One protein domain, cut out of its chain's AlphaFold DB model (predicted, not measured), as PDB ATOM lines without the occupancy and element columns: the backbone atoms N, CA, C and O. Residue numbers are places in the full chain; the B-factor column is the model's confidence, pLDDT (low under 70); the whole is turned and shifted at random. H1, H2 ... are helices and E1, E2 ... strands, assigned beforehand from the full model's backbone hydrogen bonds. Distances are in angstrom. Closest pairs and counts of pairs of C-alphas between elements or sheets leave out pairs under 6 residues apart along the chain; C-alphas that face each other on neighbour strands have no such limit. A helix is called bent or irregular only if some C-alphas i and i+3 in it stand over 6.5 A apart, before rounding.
ATOM      1  N   SER A  42     208.241  -5.517  11.269       97.50
ATOM      2  CA  SER A  42     207.982  -4.078  11.144       97.50
ATOM      3  C   SER A  42     207.792  -3.390  12.503       97.50
ATOM      4  O   SER A  42     208.341  -2.308  12.724       97.50
ATOM      5  N   VAL A  43     207.064  -4.017  13.435       97.94
ATOM      6  CA  VAL A  43     206.871  -3.483  14.793       97.94
ATOM      7  C   VAL A  43     208.183  -3.499  15.571       97.94
ATOM      8  O   VAL A  43     208.557  -2.486  16.166       97.94
ATOM      9  N   GLN A  44     208.897  -4.627  15.547       97.88
ATOM     10  CA  GLN A  44     210.179  -4.769  16.235       97.88
ATOM     11  C   GLN A  44     211.181  -3.708  15.768       97.88
ATOM     12  O   GLN A  44     211.784  -3.025  16.600       97.88
ATOM     13  N   ASP A  45     211.319  -3.535  14.455       97.94
ATOM     14  CA  ASP A  45     212.239  -2.587  13.837       97.94
ATOM     15  C   ASP A  45     211.925  -1.142  14.213       97.94
ATOM     16  O   ASP A  45     212.815  -0.414  14.656       97.94
ATOM     17  N   ASN A  46     210.667  -0.722  14.059       98.19
ATOM     18  CA  ASN A  46     210.264   0.656  14.331       98.19
ATOM     19  C   ASN A  46     210.417   1.012  15.812       98.19
ATOM     20  O   ASN A  46     210.966   2.066  16.133       98.19
ATOM     21  N   VAL A  47     210.010   0.123  16.724       98.12
ATOM     22  CA  VAL A  47     210.176   0.358  18.168       98.12
ATOM     23  C   VAL A  47     211.656   0.363  18.562       98.12
ATOM     24  O   VAL A  47     212.071   1.164  19.396       98.12
ATOM     25  N   SER A  48     212.482  -0.493  17.955       96.81
ATOM     26  CA  SER A  48     213.918  -0.547  18.265       96.81
ATOM     27  C   SER A  48     214.664   0.694  17.774       96.81
ATOM     28  O   SER A  48     215.540   1.192  18.480       96.81
ATOM     29  N   LYS A  49     214.302   1.201  16.587       96.62
ATOM     30  CA  LYS A  49     214.911   2.380  15.950       96.62
ATOM     31  C   LYS A  49     214.408   3.706  16.526       96.62
ATOM     32  O   LYS A  49     215.064   4.722  16.301       96.62
ATOM     33  N   ALA A  50     213.290   3.711  17.253       96.50
ATOM     34  CA  ALA A  50     212.770   4.893  17.928       96.50
ATOM     35  C   ALA A  50     213.807   5.474  18.907       96.50
ATOM     36  O   ALA A  50     214.380   4.757  19.734       96.50
ATOM     37  N   LYS A  51     214.054   6.784  18.796       93.56
ATOM     38  CA  LYS A  51     215.060   7.511  19.579       93.56
ATOM     39  C   LYS A  51     214.396   8.536  20.482       93.56
ATOM     40  O   LYS A  51     213.434   9.186  20.087       93.56
ATOM     41  N   VAL A  52     214.972   8.713  21.664       96.31
ATOM     42  CA  VAL A  52     214.594   9.744  22.633       96.31
ATOM     43  C   VAL A  52     215.851  10.453  23.134       96.31
ATOM     44  O   VAL A  52     216.970  10.020  22.849       96.31
ATOM     45  N   ALA A  53     215.686  11.555  23.866       94.50
ATOM     46  CA  ALA A  53     216.815  12.215  24.512       94.50
ATOM     47  C   ALA A  53     217.497  11.265  25.518       94.50
ATOM     48  O   ALA A  53     216.851  10.407  26.130       94.50
ATOM     49  N   ARG A  54     218.821  11.388  25.661       95.50
ATOM     50  CA  ARG A  54     219.671  10.403  26.355       95.50
ATOM     51  C   ARG A  54     219.250  10.182  27.808       95.50
ATOM     52  O   ARG A  54     219.304   9.058  28.296       95.50
ATOM     53  N   GLU A  55     218.809  11.237  28.479       94.88
ATOM     54  CA  GLU A  55     218.309  11.232  29.852       94.88
ATOM     55  C   GLU A  55     217.052  10.370  30.045       94.88
ATOM     56  O   GLU A  55     216.801   9.889  31.149       94.88
ATOM     57  N   TYR A  56     216.294  10.116  28.975       95.94
ATOM     58  CA  TYR A  56     215.089   9.292  28.998       95.94
ATOM     59  C   TYR A  56     215.287   7.891  28.410       95.94
ATOM     60  O   TYR A  56     214.401   7.047  28.543       95.94
ATOM     61  N   GLN A  57     216.443   7.614  27.796       95.62
ATOM     62  CA  GLN A  57     216.702   6.390  27.032       95.62
ATOM     63  C   GLN A  57     216.412   5.117  27.837       95.62
ATOM     64  O   GLN A  57     215.620   4.290  27.400       95.62
ATOM     65  N   ALA A  58     216.954   4.999  29.053       95.44
ATOM     66  CA  ALA A  58     216.748   3.818  29.896       95.44
ATOM     67  C   ALA A  58     215.269   3.591  30.254       95.44
ATOM     68  O   ALA A  58     214.807   2.456  30.366       95.44
ATOM     69  N   LYS A  59     214.511   4.680  30.428       95.56
ATOM     70  CA  LYS A  59     213.086   4.616  30.746       95.56
ATOM     71  C   LYS A  59     212.253   4.237  29.529       95.56
ATOM     72  O   LYS A  59     211.331   3.441  29.648       95.56
ATOM     73  N   PHE A  60     212.583   4.797  28.372       97.25
ATOM     74  CA  PHE A  60     211.949   4.438  27.111       97.25
ATOM     75  C   PHE A  60     212.232   2.975  26.745       97.25
ATOM     76  O   PHE A  60     211.320   2.237  26.382       97.25
ATOM     77  N   ASP A  61     213.474   2.517  26.926       97.00
ATOM     78  CA  ASP A  61     213.876   1.137  26.648       97.00
ATOM     79  C   ASP A  61     213.117   0.124  27.512       97.00
ATOM     80  O   ASP A  61     212.733  -0.932  27.009       97.00
ATOM     81  N   SER A  62     212.805   0.454  28.771       96.88
ATOM     82  CA  SER A  62     211.993  -0.429  29.618       96.88
ATOM     83  C   SER A  62     210.522  -0.517  29.187       96.88
ATOM     84  O   SER A  62     209.838  -1.467  29.567       96.88
ATOM     85  N   ALA A  63     210.029   0.432  28.384       97.75
ATOM     86  CA  ALA A  63     208.684   0.400  27.810       97.75
ATOM     87  C   ALA A  63     208.608  -0.402  26.502       97.75
ATOM     88  O   ALA A  63     207.523  -0.859  26.133       97.75
ATOM     89  N   LYS A  64     209.738  -0.616  25.809       97.56
ATOM     90  CA  LYS A  64     209.778  -1.245  24.477       97.56
ATOM     91  C   LYS A  64     209.068  -2.599  24.396       97.56
ATOM     92  O   LYS A  64     208.312  -2.766  23.441       97.56
ATOM     93  N   PRO A  65     209.210  -3.539  25.354       96.94
ATOM     94  CA  PRO A  65     208.474  -4.803  25.292       96.94
ATOM     95  C   PRO A  65     206.952  -4.601  25.279       96.94
ATOM     96  O   PRO A  65     206.251  -5.207  24.470       96.94
ATOM     97  N   ARG A  66     206.435  -3.682  26.112       97.25
ATOM     98  CA  ARG A  66     205.004  -3.344  26.129       97.25
ATOM     99  C   ARG A  66     204.583  -2.629  24.850       97.25
ATOM    100  O   ARG A  66     203.525  -2.937  24.318       97.25
ATOM    101  N   MET A  67     205.398  -1.700  24.347       98.12
ATOM    102  CA  MET A  67     205.124  -1.008  23.084       98.12
ATOM    103  C   MET A  67     205.044  -1.990  21.916       98.12
ATOM    104  O   MET A  67     204.120  -1.901  21.115       98.12
ATOM    105  N   GLN A  68     205.974  -2.947  21.832       98.19
ATOM    106  CA  GLN A  68     205.969  -3.982  20.800       98.19
ATOM    107  C   GLN A  68     204.697  -4.825  20.875       98.19
ATOM    108  O   GLN A  68     204.019  -4.973  19.863       98.19
ATOM    109  N   GLU A  69     204.337  -5.334  22.056       97.75
ATOM    110  CA  GLU A  69     203.116  -6.130  22.220       97.75
ATOM    111  C   GLU A  69     201.858  -5.326  21.856       97.75
ATOM    112  O   GLU A  69     201.023  -5.793  21.078       97.75
ATOM    113  N   PHE A  70     201.749  -4.097  22.366       97.81
ATOM    114  CA  PHE A  70     200.603  -3.227  22.126       97.81
ATOM    115  C   PHE A  70     200.439  -2.906  20.636       97.81
ATOM    116  O   PHE A  70     199.362  -3.111  20.066       97.81
ATOM    117  N   LEU A  71     201.514  -2.459  19.981       98.00
ATOM    118  CA  LEU A  71     201.491  -2.084  18.569       98.00
ATOM    119  C   LEU A  71     201.348  -3.297  17.645       98.00
ATOM    120  O   LEU A  71     200.701  -3.176  16.610       98.00
ATOM    121  N   ALA A  72     201.872  -4.471  18.011       97.94
ATOM    122  CA  ALA A  72     201.653  -5.706  17.257       97.94
ATOM    123  C   ALA A  72     200.183  -6.145  17.296       97.94
ATOM    124  O   ALA A  72     199.612  -6.503  16.265       97.94
ATOM    125  N   ASN A  73     199.539  -6.055  18.462       97.31
ATOM    126  CA  ASN A  73     198.105  -6.315  18.574       97.31
ATOM    127  C   ASN A  73     197.281  -5.327  17.742       97.31
ATOM    128  O   ASN A  73     196.338  -5.750  17.077       97.31
ATOM    129  N   MET A  74     197.645  -4.040  17.717       96.00
ATOM    130  CA  MET A  74     196.995  -3.069  16.828       96.00
ATOM    131  C   MET A  74     197.207  -3.425  15.353       96.00
ATOM    132  O   MET A  74     196.230  -3.554  14.617       96.00
ATOM    133  N   ALA A  75     198.462  -3.633  14.944       96.56
ATOM    134  CA  ALA A  75     198.854  -3.920  13.566       96.56
ATOM    135  C   ALA A  75     198.159  -5.163  12.993       96.56
ATOM    136  O   ALA A  75     197.866  -5.209  11.806       96.56
ATOM    137  N   CYS A  76     197.878  -6.159  13.830       95.44
ATOM    138  CA  CYS A  76     197.225  -7.404  13.433       95.44
ATOM    139  C   CYS A  76     195.725  -7.449  13.772       95.44
ATOM    140  O   CYS A  76     195.182  -8.538  13.966       95.44
ATOM    141  N   TYR A  77     195.064  -6.291  13.902       93.81
ATOM    142  CA  TYR A  77     193.616  -6.164  14.148       93.81
ATOM    143  C   TYR A  77     193.113  -6.908  15.404       93.81
ATOM    144  O   TYR A  77     191.970  -7.353  15.475       93.81
ATOM    145  N   LYS A  78     193.970  -7.040  16.421       95.19
ATOM    146  CA  LYS A  78     193.724  -7.732  17.700       95.19
ATOM    147  C   LYS A  78     193.749  -6.758  18.880       95.19
ATOM    148  O   LYS A  78     194.188  -7.110  19.974       95.19
ATOM    149  N   ALA A  79     193.286  -5.525  18.668       93.06
ATOM    150  CA  ALA A  79     193.323  -4.460  19.671       93.06
ATOM    151  C   ALA A  79     192.622  -4.836  20.988       93.06
ATOM    152  O   ALA A  79     193.076  -4.431  22.047       93.06
ATOM    153  N   ASN A  80     191.603  -5.697  20.962       94.19
ATOM    154  CA  ASN A  80     190.942  -6.204  22.171       94.19
ATOM    155  C   ASN A  80     191.900  -6.929  23.140       94.19
ATOM    156  O   ASN A  80     191.650  -6.974  24.341       94.19
ATOM    157  N   LYS A  81     193.021  -7.485  22.654       95.44
ATOM    158  CA  LYS A  81     194.061  -8.058  23.526       95.44
ATOM    159  C   LYS A  81     194.778  -7.001  24.370       95.44
ATOM    160  O   LYS A  81     195.393  -7.358  25.375       95.44
ATOM    161  N   ASN A  82     194.701  -5.731  23.971       96.50
ATOM    162  CA  ASN A  82     195.310  -4.613  24.676       96.50
ATOM    163  C   ASN A  82     194.412  -4.012  25.758       96.50
ATOM    164  O   ASN A  82     194.935  -3.257  26.568       96.50
ATOM    165  N   ASP A  83     193.121  -4.356  25.831       95.75
ATOM    166  CA  ASP A  83     192.201  -3.799  26.841       95.75
ATOM    167  C   ASP A  83     192.729  -4.012  28.276       95.75
ATOM    168  O   ASP A  83     192.584  -3.150  29.137       95.75
ATOM    169  N   LYS A  84     193.453  -5.115  28.516       93.50
ATOM    170  CA  LYS A  84     194.115  -5.414  29.801       93.50
ATOM    171  C   LYS A  84     195.249  -4.445  30.177       93.50
ATOM    172  O   LYS A  84     195.654  -4.411  31.331       93.50
ATOM    173  N   PHE A  85     195.790  -3.709  29.210       94.00
ATOM    174  CA  PHE A  85     196.863  -2.731  29.407       94.00
ATOM    175  C   PHE A  85     196.343  -1.299  29.507       94.00
ATOM    176  O   PHE A  85     197.123  -0.389  29.788       94.00
ATOM    177  N   MET A  86     195.056  -1.084  29.238       96.81
ATOM    178  CA  MET A  86     194.487   0.249  29.183       96.81
ATOM    179  C   MET A  86     194.270   0.812  30.584       96.81
ATOM    180  O   MET A  86     193.716   0.164  31.476       96.81
ATOM    181  N   GLU A  87     194.680   2.061  30.772       93.69
ATOM    182  CA  GLU A  87     194.411   2.808  31.989       93.69
ATOM    183  C   GLU A  87     192.892   2.975  32.173       93.69
ATOM    184  O   GLU A  87     192.145   3.260  31.229       93.69
ATOM    185  N   GLY A  88     192.418   2.738  33.398       89.19
ATOM    186  CA  GLY A  88     191.000   2.858  33.746       89.19
ATOM    187  C   GLY A  88     190.074   1.815  33.107       89.19
ATOM    188  O   GLY A  88     188.861   2.005  33.142       89.19
ATOM    189  N   GLY A  89     190.604   0.734  32.519       88.31
ATOM    190  CA  GLY A  89     189.790  -0.316  31.889       88.31
ATOM    191  C   GLY A  89     189.079   0.137  30.608       88.31
ATOM    192  O   GLY A  89     188.033  -0.404  30.246       88.31
ATOM    193  N   THR A  90     189.618   1.161  29.943       92.25
ATOM    194  CA  THR A  90     189.109   1.658  28.660       92.25
ATOM    195  C   THR A  90     189.413   0.680  27.519       92.25
ATOM    196  O   THR A  90     190.244  -0.216  27.651       92.25
ATOM    197  N   ARG A  91     188.718   0.815  26.381       93.81
ATOM    198  CA  ARG A  91     189.007  -0.011  25.197       93.81
ATOM    199  C   ARG A  91     190.206   0.528  24.439       93.81
ATOM    200  O   ARG A  91     190.314   1.736  24.235       93.81
ATOM    201  N   ALA A  92     191.048  -0.376  23.960       94.50
ATOM    202  CA  ALA A  92     192.204   0.003  23.173       94.50
ATOM    203  C   ALA A  92     191.805   0.571  21.794       94.50
ATOM    204  O   ALA A  92     190.824   0.116  21.188       94.50
ATOM    205  N   PRO A  93     192.585   1.526  21.252       93.06
ATOM    206  CA  PRO A  93     192.433   1.968  19.874       93.06
ATOM    207  C   PRO A  93     192.598   0.798  18.902       93.06
ATOM    208  O   PRO A  93     193.532   0.002  19.015       93.06
ATOM    209  N   ALA A  94     191.705   0.715  17.918       92.00
ATOM    210  CA  ALA A  94     191.671  -0.385  16.965       92.00
ATOM    211  C   ALA A  94     191.793   0.109  15.524       92.00
ATOM    212  O   ALA A  94     191.113   1.052  15.123       92.00
ATOM    213  N   LEU A  95     192.622  -0.590  14.752       92.50
ATOM    214  CA  LEU A  95     192.528  -0.611  13.298       92.50
ATOM    215  C   LEU A  95     191.356  -1.498  12.879       92.50
ATOM    216  O   LEU A  95     191.055  -2.488  13.552       92.50
ATOM    217  N   ARG A  96     190.709  -1.166  11.761       86.94
ATOM    218  CA  ARG A  96     189.596  -1.954  11.215       86.94
ATOM    219  C   ARG A  96     189.734  -2.171   9.714       86.94
ATOM    220  O   ARG A  96     190.338  -1.362   9.018       86.94
ATOM    221  N   LYS A  97     189.149  -3.265   9.233       83.06
ATOM    222  CA  LYS A  97     188.962  -3.546   7.807       83.06
ATOM    223  C   LYS A  97     187.497  -3.291   7.456       83.06
ATOM    224  O   LYS A  97     186.700  -4.224   7.440       83.06
ATOM    225  N   ASP A  98     187.110  -2.027   7.319       77.69
ATOM    226  CA  ASP A  98     185.735  -1.649   6.976       77.69
ATOM    227  C   ASP A  98     185.699  -0.369   6.121       77.69
ATOM    228  O   ASP A  98     186.730   0.259   5.884       77.69
ATOM    229  N   GLU A  99     184.515  -0.008   5.612       63.41
ATOM    230  CA  GLU A  99     184.317   1.179   4.763       63.41
ATOM    231  C   GLU A  99     184.158   2.495   5.546       63.41
ATOM    232  O   GLU A  99     183.857   3.532   4.951       63.41
ATOM    233  N   SER A 100     184.303   2.489   6.875       67.06
ATOM    234  CA  SER A 100     184.192   3.722   7.655       67.06
ATOM    235  C   SER A 100     185.391   4.641   7.409       67.06
ATOM    236  O   SER A 100     186.427   4.223   6.904       67.06
ATOM    237  N   LEU A 101     185.245   5.931   7.720       60.50
ATOM    238  CA  LEU A 101     186.200   6.966   7.301       60.50
ATOM    239  C   LEU A 101     187.440   7.101   8.202       60.50
ATOM    240  O   LEU A 101     188.368   7.820   7.841       60.50
ATOM    241  N   LEU A 102     187.464   6.482   9.387       67.44
ATOM    242  CA  LEU A 102     188.521   6.720  10.375       67.44
ATOM    243  C   LEU A 102     189.254   5.432  10.746       67.44
ATOM    244  O   LEU A 102     188.669   4.536  11.345       67.44
ATOM    245  N   ARG A 103     190.579   5.430  10.523       73.50
ATOM    246  CA  ARG A 103     191.532   4.407  11.015       73.50
ATOM    247  C   ARG A 103     191.232   3.008  10.475       73.50
ATOM    248  O   ARG A 103     191.322   2.002  11.186       73.50
ATOM    249  N   THR A 104     190.868   2.977   9.206       80.38
ATOM    250  CA  THR A 104     190.342   1.820   8.497       80.38
ATOM    251  C   THR A 104     191.104   1.600   7.208       80.38
ATOM    252  O   THR A 104     191.649   2.535   6.622       80.38
ATOM    253  N   PHE A 105     191.152   0.343   6.790       86.44
ATOM    254  CA  PHE A 105     191.763  -0.068   5.539       86.44
ATOM    255  C   PHE A 105     190.730  -0.823   4.715       86.44
ATOM    256  O   PHE A 105     190.212  -1.851   5.154       86.44
ATOM    257  N   LYS A 106     190.404  -0.287   3.543       86.94
ATOM    258  CA  LYS A 106     189.328  -0.793   2.692       86.94
ATOM    259  C   LYS A 106     189.821  -1.843   1.704       86.94
ATOM    260  O   LYS A 106     189.071  -2.758   1.374       86.94
ATOM    261  N   TYR A 107     191.050  -1.706   1.221       87.62
ATOM    262  CA  TYR A 107     191.553  -2.472   0.080       87.62
ATOM    263  C   TYR A 107     192.608  -3.513   0.454       87.62
ATOM    264  O   TYR A 107     192.985  -4.323  -0.389       87.62
ATOM    265  N   THR A 108     193.066  -3.521   1.706       88.50
ATOM    266  CA  THR A 108     194.039  -4.507   2.180       88.50
ATOM    267  C   THR A 108     193.414  -5.876   2.434       88.50
ATOM    268  O   THR A 108     192.377  -6.015   3.093       88.50
ATOM    269  N   TYR A 109     194.111  -6.917   1.996       89.06
ATOM    270  CA  TYR A 109     193.824  -8.303   2.351       89.06
ATOM    271  C   TYR A 109     194.767  -8.820   3.443       89.06
ATOM    272  O   TYR A 109     194.501  -9.863   4.037       89.06
ATOM    273  N   ALA A 110     195.827  -8.078   3.774       91.25
ATOM    274  CA  ALA A 110     196.846  -8.492   4.732       91.25
ATOM    275  C   ALA A 110     196.301  -8.693   6.157       91.25
ATOM    276  O   ALA A 110     195.571  -7.855   6.694       91.25
ATOM    277  N   ASP A 111     196.684  -9.789   6.814       92.44
ATOM    278  CA  ASP A 111     196.288 -10.091   8.202       92.44
ATOM    279  C   ASP A 111     196.915  -9.149   9.234       92.44
ATOM    280  O   ASP A 111     196.365  -8.955  10.318       92.44
ATOM    281  N   CYS A 112     198.054  -8.554   8.890       95.12
ATOM    282  CA  CYS A 112     198.713  -7.528   9.674       95.12
ATOM    283  C   CYS A 112     199.210  -6.416   8.755       95.12
ATOM    284  O   CYS A 112     199.627  -6.667   7.624       95.12
ATOM    285  N   VAL A 113     199.219  -5.196   9.274       96.12
ATOM    286  CA  VAL A 113     199.826  -4.038   8.618       96.12
ATOM    287  C   VAL A 113     201.217  -3.755   9.172       96.12
ATOM    288  O   VAL A 113     201.619  -4.274  10.216       96.12
ATOM    289  N   ASN A 114     201.961  -2.916   8.466       97.81
ATOM    290  CA  ASN A 114     203.272  -2.458   8.893       97.81
ATOM    291  C   ASN A 114     203.158  -1.146   9.670       97.81
ATOM    292  O   ASN A 114     202.205  -0.385   9.510       97.81
ATOM    293  N   ILE A 115     204.164  -0.852  10.485       98.19
ATOM    294  CA  ILE A 115     204.400   0.501  10.976       98.19
ATOM    295  C   ILE A 115     205.222   1.237   9.919       98.19
ATOM    296  O   ILE A 115     206.338   0.828   9.593       98.19
ATOM    297  N   LEU A 116     204.666   2.337   9.414       97.31
ATOM    298  CA  LEU A 116     205.378   3.269   8.547       97.31
ATOM    299  C   LEU A 116     206.379   4.097   9.355       97.31
ATOM    300  O   LEU A 116     207.515   4.273   8.927       97.31
ATOM    301  N   ARG A 117     205.949   4.619  10.512       97.06
ATOM    302  CA  ARG A 117     206.810   5.363  11.441       97.06
ATOM    303  C   ARG A 117     206.205   5.499  12.836       97.06
ATOM    304  O   ARG A 117     204.983   5.530  12.989       97.06
ATOM    305  N   ILE A 118     207.092   5.645  13.817       98.31
ATOM    306  CA  ILE A 118     206.806   6.149  15.164       98.31
ATOM    307  C   ILE A 118     207.475   7.518  15.271       98.31
ATOM    308  O   ILE A 118     208.670   7.640  15.002       98.31
ATOM    309  N   GLU A 119     206.715   8.541  15.640       97.38
ATOM    310  CA  GLU A 119     207.188   9.925  15.657       97.38
ATOM    311  C   GLU A 119     206.667  10.695  16.873       97.38
ATOM    312  O   GLU A 119     205.889  10.177  17.670       97.38
ATOM    313  N   ASN A 120     207.140  11.932  17.042       97.12
ATOM    314  CA  ASN A 120     206.678  12.854  18.085       97.12
ATOM    315  C   ASN A 120     206.738  12.297  19.518       97.12
ATOM    316  O   ASN A 120     205.910  12.651  20.354       97.12
ATOM    317  N   ILE A 121     207.743  11.470  19.821       97.94
ATOM    318  CA  ILE A 121     207.920  10.910  21.164       97.94
ATOM    319  C   ILE A 121     208.257  12.037  22.147       97.94
ATOM    320  O   ILE A 121     209.297  12.688  22.020       97.94
ATOM    321  N   LYS A 122     207.390  12.265  23.136       97.12
ATOM    322  CA  LYS A 122     207.515  13.352  24.117       97.12
ATOM    323  C   LYS A 122     207.302  12.826  25.528       97.12
ATOM    324  O   LYS A 122     206.251  12.279  25.844       97.12
ATOM    325  N   PHE A 123     208.280  13.031  26.404       97.25
ATOM    326  CA  PHE A 123     208.113  12.742  27.828       97.25
ATOM    327  C   PHE A 123     207.250  13.826  28.478       97.25
ATOM    328  O   PHE A 123     207.622  14.996  28.487       97.25
ATOM    329  N   ILE A 124     206.103  13.423  29.023       94.81
ATOM    330  CA  ILE A 124     205.174  14.300  29.755       94.81
ATOM    331  C   ILE A 124     205.442  14.266  31.267       94.81
ATOM    332  O   ILE A 124     205.098  15.197  31.987       94.81
ATOM    333  N   ALA A 125     206.092  13.202  31.750       94.12
ATOM    334  CA  ALA A 125     206.569  13.048  33.121       94.12
ATOM    335  C   ALA A 125     207.761  12.076  33.165       94.12
ATOM    336  O   ALA A 125     208.064  11.396  32.190       94.12
ATOM    337  N   LYS A 126     208.416  11.927  34.326       91.75
ATOM    338  CA  LYS A 126     209.516  10.949  34.503       91.75
ATOM    339  C   LYS A 126     209.096   9.499  34.223       91.75
ATOM    340  O   LYS A 126     209.937   8.656  33.921       91.75
ATOM    341  N   ASN A 127     207.814   9.191  34.377       94.56
ATOM    342  CA  ASN A 127     207.238   7.864  34.186       94.56
ATOM    343  C   ASN A 127     206.215   7.799  33.054       94.56
ATOM    344  O   ASN A 127     205.561   6.768  32.942       94.56
ATOM    345  N   ALA A 128     206.076   8.845  32.238       97.44
ATOM    346  CA  ALA A 128     205.093   8.850  31.168       97.44
ATOM    347  C   ALA A 128     205.579   9.588  29.922       97.44
ATOM    348  O   ALA A 128     206.210  10.645  30.013       97.44
ATOM    349  N   PHE A 129     205.249   9.045  28.758       98.38
ATOM    350  CA  PHE A 129     205.545   9.648  27.463       98.38
ATOM    351  C   PHE A 129     204.398   9.412  26.482       98.38
ATOM    352  O   PHE A 129     203.683   8.418  26.599       98.38
ATOM    353  N   SER A 130     204.233  10.323  25.527       98.19
ATOM    354  CA  SER A 130     203.339  10.166  24.383       98.19
ATOM    355  C   SER A 130     204.124   9.945  23.095       98.19
ATOM    356  O   SER A 130     205.312  10.272  23.031       98.19
ATOM    357  N   PHE A 131     203.477   9.378  22.081       98.38
ATOM    358  CA  PHE A 131     204.002   9.288  20.723       98.38
ATOM    359  C   PHE A 131     202.876   9.138  19.701       98.38
ATOM    360  O   PHE A 131     201.766   8.718  20.030       98.38
ATOM    361  N   ASP A 132     203.220   9.400  18.444       98.06
ATOM    362  CA  ASP A 132     202.365   9.132  17.299       98.06
ATOM    363  C   ASP A 132     202.851   7.876  16.572       98.06
ATOM    364  O   ASP A 132     204.056   7.627  16.449       98.06
ATOM    365  N   VAL A 133     201.924   7.103  16.015       98.06
ATOM    366  CA  VAL A 133     202.233   5.959  15.153       98.06
ATOM    367  C   VAL A 133     201.404   6.013  13.880       98.06
ATOM    368  O   VAL A 133     200.195   6.231  13.908       98.06
ATOM    369  N   THR A 134     202.060   5.799  12.744       97.69
ATOM    370  CA  THR A 134     201.390   5.638  11.451       97.69
ATOM    371  C   THR A 134     201.562   4.207  10.976       97.69
ATOM    372  O   THR A 134     202.689   3.726  10.846       97.69
ATOM    373  N   PHE A 135     200.450   3.541  10.693       97.44
ATOM    374  CA  PHE A 135     200.419   2.225  10.070       97.44
ATOM    375  C   PHE A 135     200.246   2.350   8.558       97.44
ATOM    376  O   PHE A 135     199.646   3.318   8.094       97.44
ATOM    377  N   ILE A 136     200.756   1.369   7.819       96.69
ATOM    378  CA  ILE A 136     200.626   1.256   6.366       96.69
ATOM    379  C   ILE A 136     200.317  -0.185   5.970       96.69
ATOM    380  O   ILE A 136     200.944  -1.132   6.456       96.69
ATOM    381  N   THR A 137     199.347  -0.354   5.085       95.56
ATOM    382  CA  THR A 137     199.023  -1.653   4.493       95.56
ATOM    383  C   THR A 137     200.104  -2.062   3.486       95.56
ATOM    384  O   THR A 137     200.584  -1.225   2.722       95.56
ATOM    385  N   PRO A 138     200.549  -3.329   3.487       94.00
ATOM    386  CA  PRO A 138     201.650  -3.765   2.625       94.00
ATOM    387  C   PRO A 138     201.259  -3.903   1.146       94.00
ATOM    388  O   PRO A 138     202.142  -3.961   0.298       94.00
ATOM    389  N   ASP A 139     199.964  -4.014   0.849       92.56
ATOM    390  CA  ASP A 139     199.407  -4.377  -0.457       92.56
ATOM    391  C   ASP A 139     198.596  -3.257  -1.127       92.56
ATOM    392  O   ASP A 139     198.499  -3.247  -2.354       92.56
ATOM    393  N   SER A 140     198.040  -2.316  -0.359       91.31
ATOM    394  CA  SER A 140     197.256  -1.185  -0.881       91.31
ATOM    395  C   SER A 140     197.823   0.197  -0.532       91.31
ATOM    396  O   SER A 140     197.253   1.200  -0.953       91.31
ATOM    397  N   GLU A 141     198.924   0.265   0.227       92.00
ATOM    398  CA  GLU A 141     199.591   1.502   0.681       92.00
ATOM    399  C   GLU A 141     198.688   2.493   1.450       92.00
ATOM    400  O   GLU A 141     199.060   3.637   1.710       92.00
ATOM    401  N   GLU A 142     197.507   2.053   1.883       92.81
ATOM    402  CA  GLU A 142     196.620   2.818   2.754       92.81
ATOM    403  C   GLU A 142     197.290   3.068   4.109       92.81
ATOM    404  O   GLU A 142     197.906   2.163   4.681       92.81
ATOM    405  N   VAL A 143     197.124   4.280   4.649       94.00
ATOM    406  CA  VAL A 143     197.734   4.702   5.916       94.00
ATOM    407  C   VAL A 143     196.700   5.079   6.971       94.00
ATOM    408  O   VAL A 143     195.679   5.694   6.677       94.00
ATOM    409  N   ALA A 144     196.996   4.757   8.229       94.88
ATOM    410  CA  ALA A 144     196.186   5.151   9.379       94.88
ATOM    411  C   ALA A 144     197.088   5.652  10.511       94.88
ATOM    412  O   ALA A 144     197.984   4.937  10.963       94.88
ATOM    413  N   LYS A 145     196.847   6.882  10.976       95.00
ATOM    414  CA  LYS A 145     197.640   7.535  12.026       95.00
ATOM    415  C   LYS A 145     196.907   7.537  13.360       95.00
ATOM    416  O   LYS A 145     195.724   7.855  13.399       95.00
ATOM    417  N   PHE A 146     197.612   7.214  14.439       95.88
ATOM    418  CA  PHE A 146     197.206   7.351  15.837       95.88
ATOM    419  C   PHE A 146     198.119   8.372  16.508       95.88
ATOM    420  O   PHE A 146     199.333   8.192  16.504       95.88
ATOM    421  N   ASP A 147     197.520   9.437  17.028       95.25
ATOM    422  CA  ASP A 147     198.194  10.554  17.683       95.25
ATOM    423  C   ASP A 147     198.088  10.425  19.205       95.25
ATOM    424  O   ASP A 147     197.085   9.924  19.706       95.25
ATOM    425  N   ASP A 148     199.094  10.893  19.938       95.81
ATOM    426  CA  ASP A 148     199.046  10.991  21.406       95.81
ATOM    427  C   ASP A 148     198.746   9.667  22.147       95.81
ATOM    428  O   ASP A 148     198.100   9.654  23.197       95.81
ATOM    429  N   ILE A 149     199.290   8.539  21.674       97.50
ATOM    430  CA  ILE A 149     199.303   7.305  22.474       97.50
ATOM    431  C   ILE A 149     200.225   7.527  23.671       97.50
ATOM    432  O   ILE A 149     201.420   7.764  23.501       97.50
ATOM    433  N   ILE A 150     199.690   7.408  24.884       98.12
ATOM    434  CA  ILE A 150     200.406   7.702  26.128       98.12
ATOM    435  C   ILE A 150     200.708   6.414  26.877       98.12
ATOM    436  O   ILE A 150     199.808   5.643  27.196       98.12
ATOM    437  N   PHE A 151     201.979   6.211  27.204       98.38
ATOM    438  CA  PHE A 151     202.454   5.125  28.050       98.38
ATOM    439  C   PHE A 151     202.833   5.684  29.415       98.38
ATOM    440  O   PHE A 151     203.667   6.584  29.497       98.38
ATOM    441  N   THR A 152     202.271   5.115  30.480       97.56
ATOM    442  CA  THR A 152     202.531   5.504  31.871       97.56
ATOM    443  C   THR A 152     202.977   4.291  32.673       97.56
ATOM    444  O   THR A 152     202.277   3.282  32.727       97.56
ATOM    445  N   GLN A 153     204.129   4.374  33.339       97.12
ATOM    446  CA  GLN A 153     204.564   3.310  34.237       97.12
ATOM    447  C   GLN A 153     203.848   3.434  35.585       97.12
ATOM    448  O   GLN A 153     204.030   4.421  36.308       97.12
ATOM    449  N   HIS A 154     203.072   2.409  35.919       93.88
ATOM    450  CA  HIS A 154     202.450   2.204  37.218       93.88
ATOM    451  C   HIS A 154     203.519   1.852  38.278       93.88
ATOM    452  O   HIS A 154     204.547   1.264  37.929       93.88
ATOM    453  N   PRO A 155     203.314   2.150  39.578       92.44
ATOM    454  CA  PRO A 155     204.272   1.811  40.638       92.44
ATOM    455  C   PRO A 155     204.658   0.327  40.735       92.44
ATOM    456  O   PRO A 155     205.733   0.013  41.236       92.44
ATOM    457  N   SER A 156     203.826  -0.584  40.222       92.19
ATOM    458  CA  SER A 156     204.157  -2.015  40.100       92.19
ATOM    459  C   SER A 156     205.252  -2.316  39.063       92.19
ATOM    460  O   SER A 156     205.703  -3.452  38.966       92.19
ATOM    461  N   GLY A 157     205.660  -1.324  38.265       91.88
ATOM    462  CA  GLY A 157     206.592  -1.469  37.147       91.88
ATOM    463  C   GLY A 157     205.913  -1.730  35.801       91.88
ATOM    464  O   GLY A 157     206.570  -1.631  34.764       91.88
ATOM    465  N   GLU A 158     204.608  -2.010  35.799       94.56
ATOM    466  CA  GLU A 158     203.824  -2.234  34.587       94.56
ATOM    467  C   GLU A 158     203.587  -0.938  33.791       94.56
ATOM    468  O   GLU A 158     203.381   0.127  34.365       94.56
ATOM    469  N   TRP A 159     203.582  -1.030  32.460       97.56
ATOM    470  CA  TRP A 159     203.312   0.087  31.551       97.56
ATOM    471  C   TRP A 159     201.858   0.095  31.077       97.56
ATOM    472  O   TRP A 159     201.479  -0.697  30.217       97.56
ATOM    473  N   LEU A 160     201.049   0.997  31.615       97.19
ATOM    474  CA  LEU A 160     199.664   1.192  31.194       97.19
ATOM    475  C   LEU A 160     199.580   2.156  30.009       97.19
ATOM    476  O   LEU A 160     200.495   2.956  29.791       97.19
ATOM    477  N   VAL A 161     198.487   2.071  29.254       97.81
ATOM    478  CA  VAL A 161     198.289   2.837  28.020       97.81
ATOM    479  C   VAL A 161     197.008   3.664  28.073       97.81
ATOM    480  O   VAL A 161     195.970   3.194  28.532       97.81
ATOM    481  N   ARG A 162     197.075   4.891  27.558       95.94
ATOM    482  CA  ARG A 162     195.942   5.791  27.332       95.94
ATOM    483  C   ARG A 162     195.975   6.305  25.891       95.94
ATOM    484  O   ARG A 162     197.053   6.435  25.312       95.94
ATOM    485  N   TRP A 163     194.797   6.557  25.333       88.38
ATOM    486  CA  TRP A 163     194.550   6.969  23.952       88.38
ATOM    487  C   TRP A 163     193.341   7.905  23.918       88.38
ATOM    488  O   TRP A 163     192.366   7.592  24.644       88.38
TER     489      TRP A 163
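Overview. This is residues 42 to 163 of the 163 residues of an uncharacterized protein of Campylobacter concisus (UniProt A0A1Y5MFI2). A strongly twisted sheet of four strands has its face covered by the long, kinked helix H2, with the short H1 side by side with H2 over the E1 edge; the opposite face has no named helix. The small helix H3 sits at the E4 edge, and a long stretch with no named element, residues 86 to 113, leads from it to E1. The printed part has 122 residues, with three named helices followed by four strands, H1 H2 H3 E1 E2 E3 E4; the class is mixed, helices and strands. The sheet's order is E1 - E2 - E3 - E4, all antiparallel. The whole is compact, with a radius of gyration of the C-alphas of 14.2 A and spans of 42 by 30 by 20 A.

Along the chain. H1, residues 42 to 49, begins with C-alpha 42 at (207.982, -4.078, 11.144). H2, residues 54 to 75, is 28.3 A long, with a kink of 56 degrees near residue 62; it is irregular, with C-alphas 55 and 58 7.6 A apart. H3, residues 79 to 85, is only just irregular, with C-alphas 81 and 84 6.8 A apart. E1, residues 114 to 125, starts at C-alpha 114 (203.272, -2.458, 8.893), measures 29.0 A and bends by 60 degrees at residue 117. E2, residues 128 to 136, measures 26.3 A. E3, residues 143 to 153, measures 29.2 A and bends by 51 degrees at residue 147. E4, residues 159 to 162, ends with C-alpha 162 at (195.942, 5.791, 27.332).

Arrangement. The strands form a meander, each the antiparallel neighbour of the one before. N 119 and O 132 of E1 and E2 are within hydrogen-bond range at 2.9 A, as are N 135 and O 144 of E2 and E3 at 2.8 A and N 160 and O 152 of E3 and E4 at 2.8 A. H2 is on the sheet at a height of 6.5 A, only just over E2 and E3, with 3 of its C-alphas falling on each; it runs slantwise to the strands, at 39 degrees to E2 on the local plane. H1 lies on the same face, over E1, at a height of 7.7 A. H1 and H2 form a helical hairpin and touch, H2 with residues 64 to 72 alone; their closest C-alphas, Val 43 and Gln 68, are 6.1 A apart. H3 touches residues 70 to 73 of H2, the closest C-alphas being Asn 73 and Ala 79 at 5.2 A, and only grazes the sheet with residues 82 to 85. Every O i to N i+4 pair of H1 is within hydrogen-bond range, against 13 of 18 in H2 and 0 of 3 in H3, where 3 of 4 O i to N i+3 pairs are.

Size, cuts and confidence. The two farthest C-alphas, Glu 55 and Glu 99, are 43.4 A apart. The printed part has no cut, and the link from H3 to E1 is long, with 28 residues. Mean pLDDT of the printed part is 93.7; residues 99 to 102 are under 70.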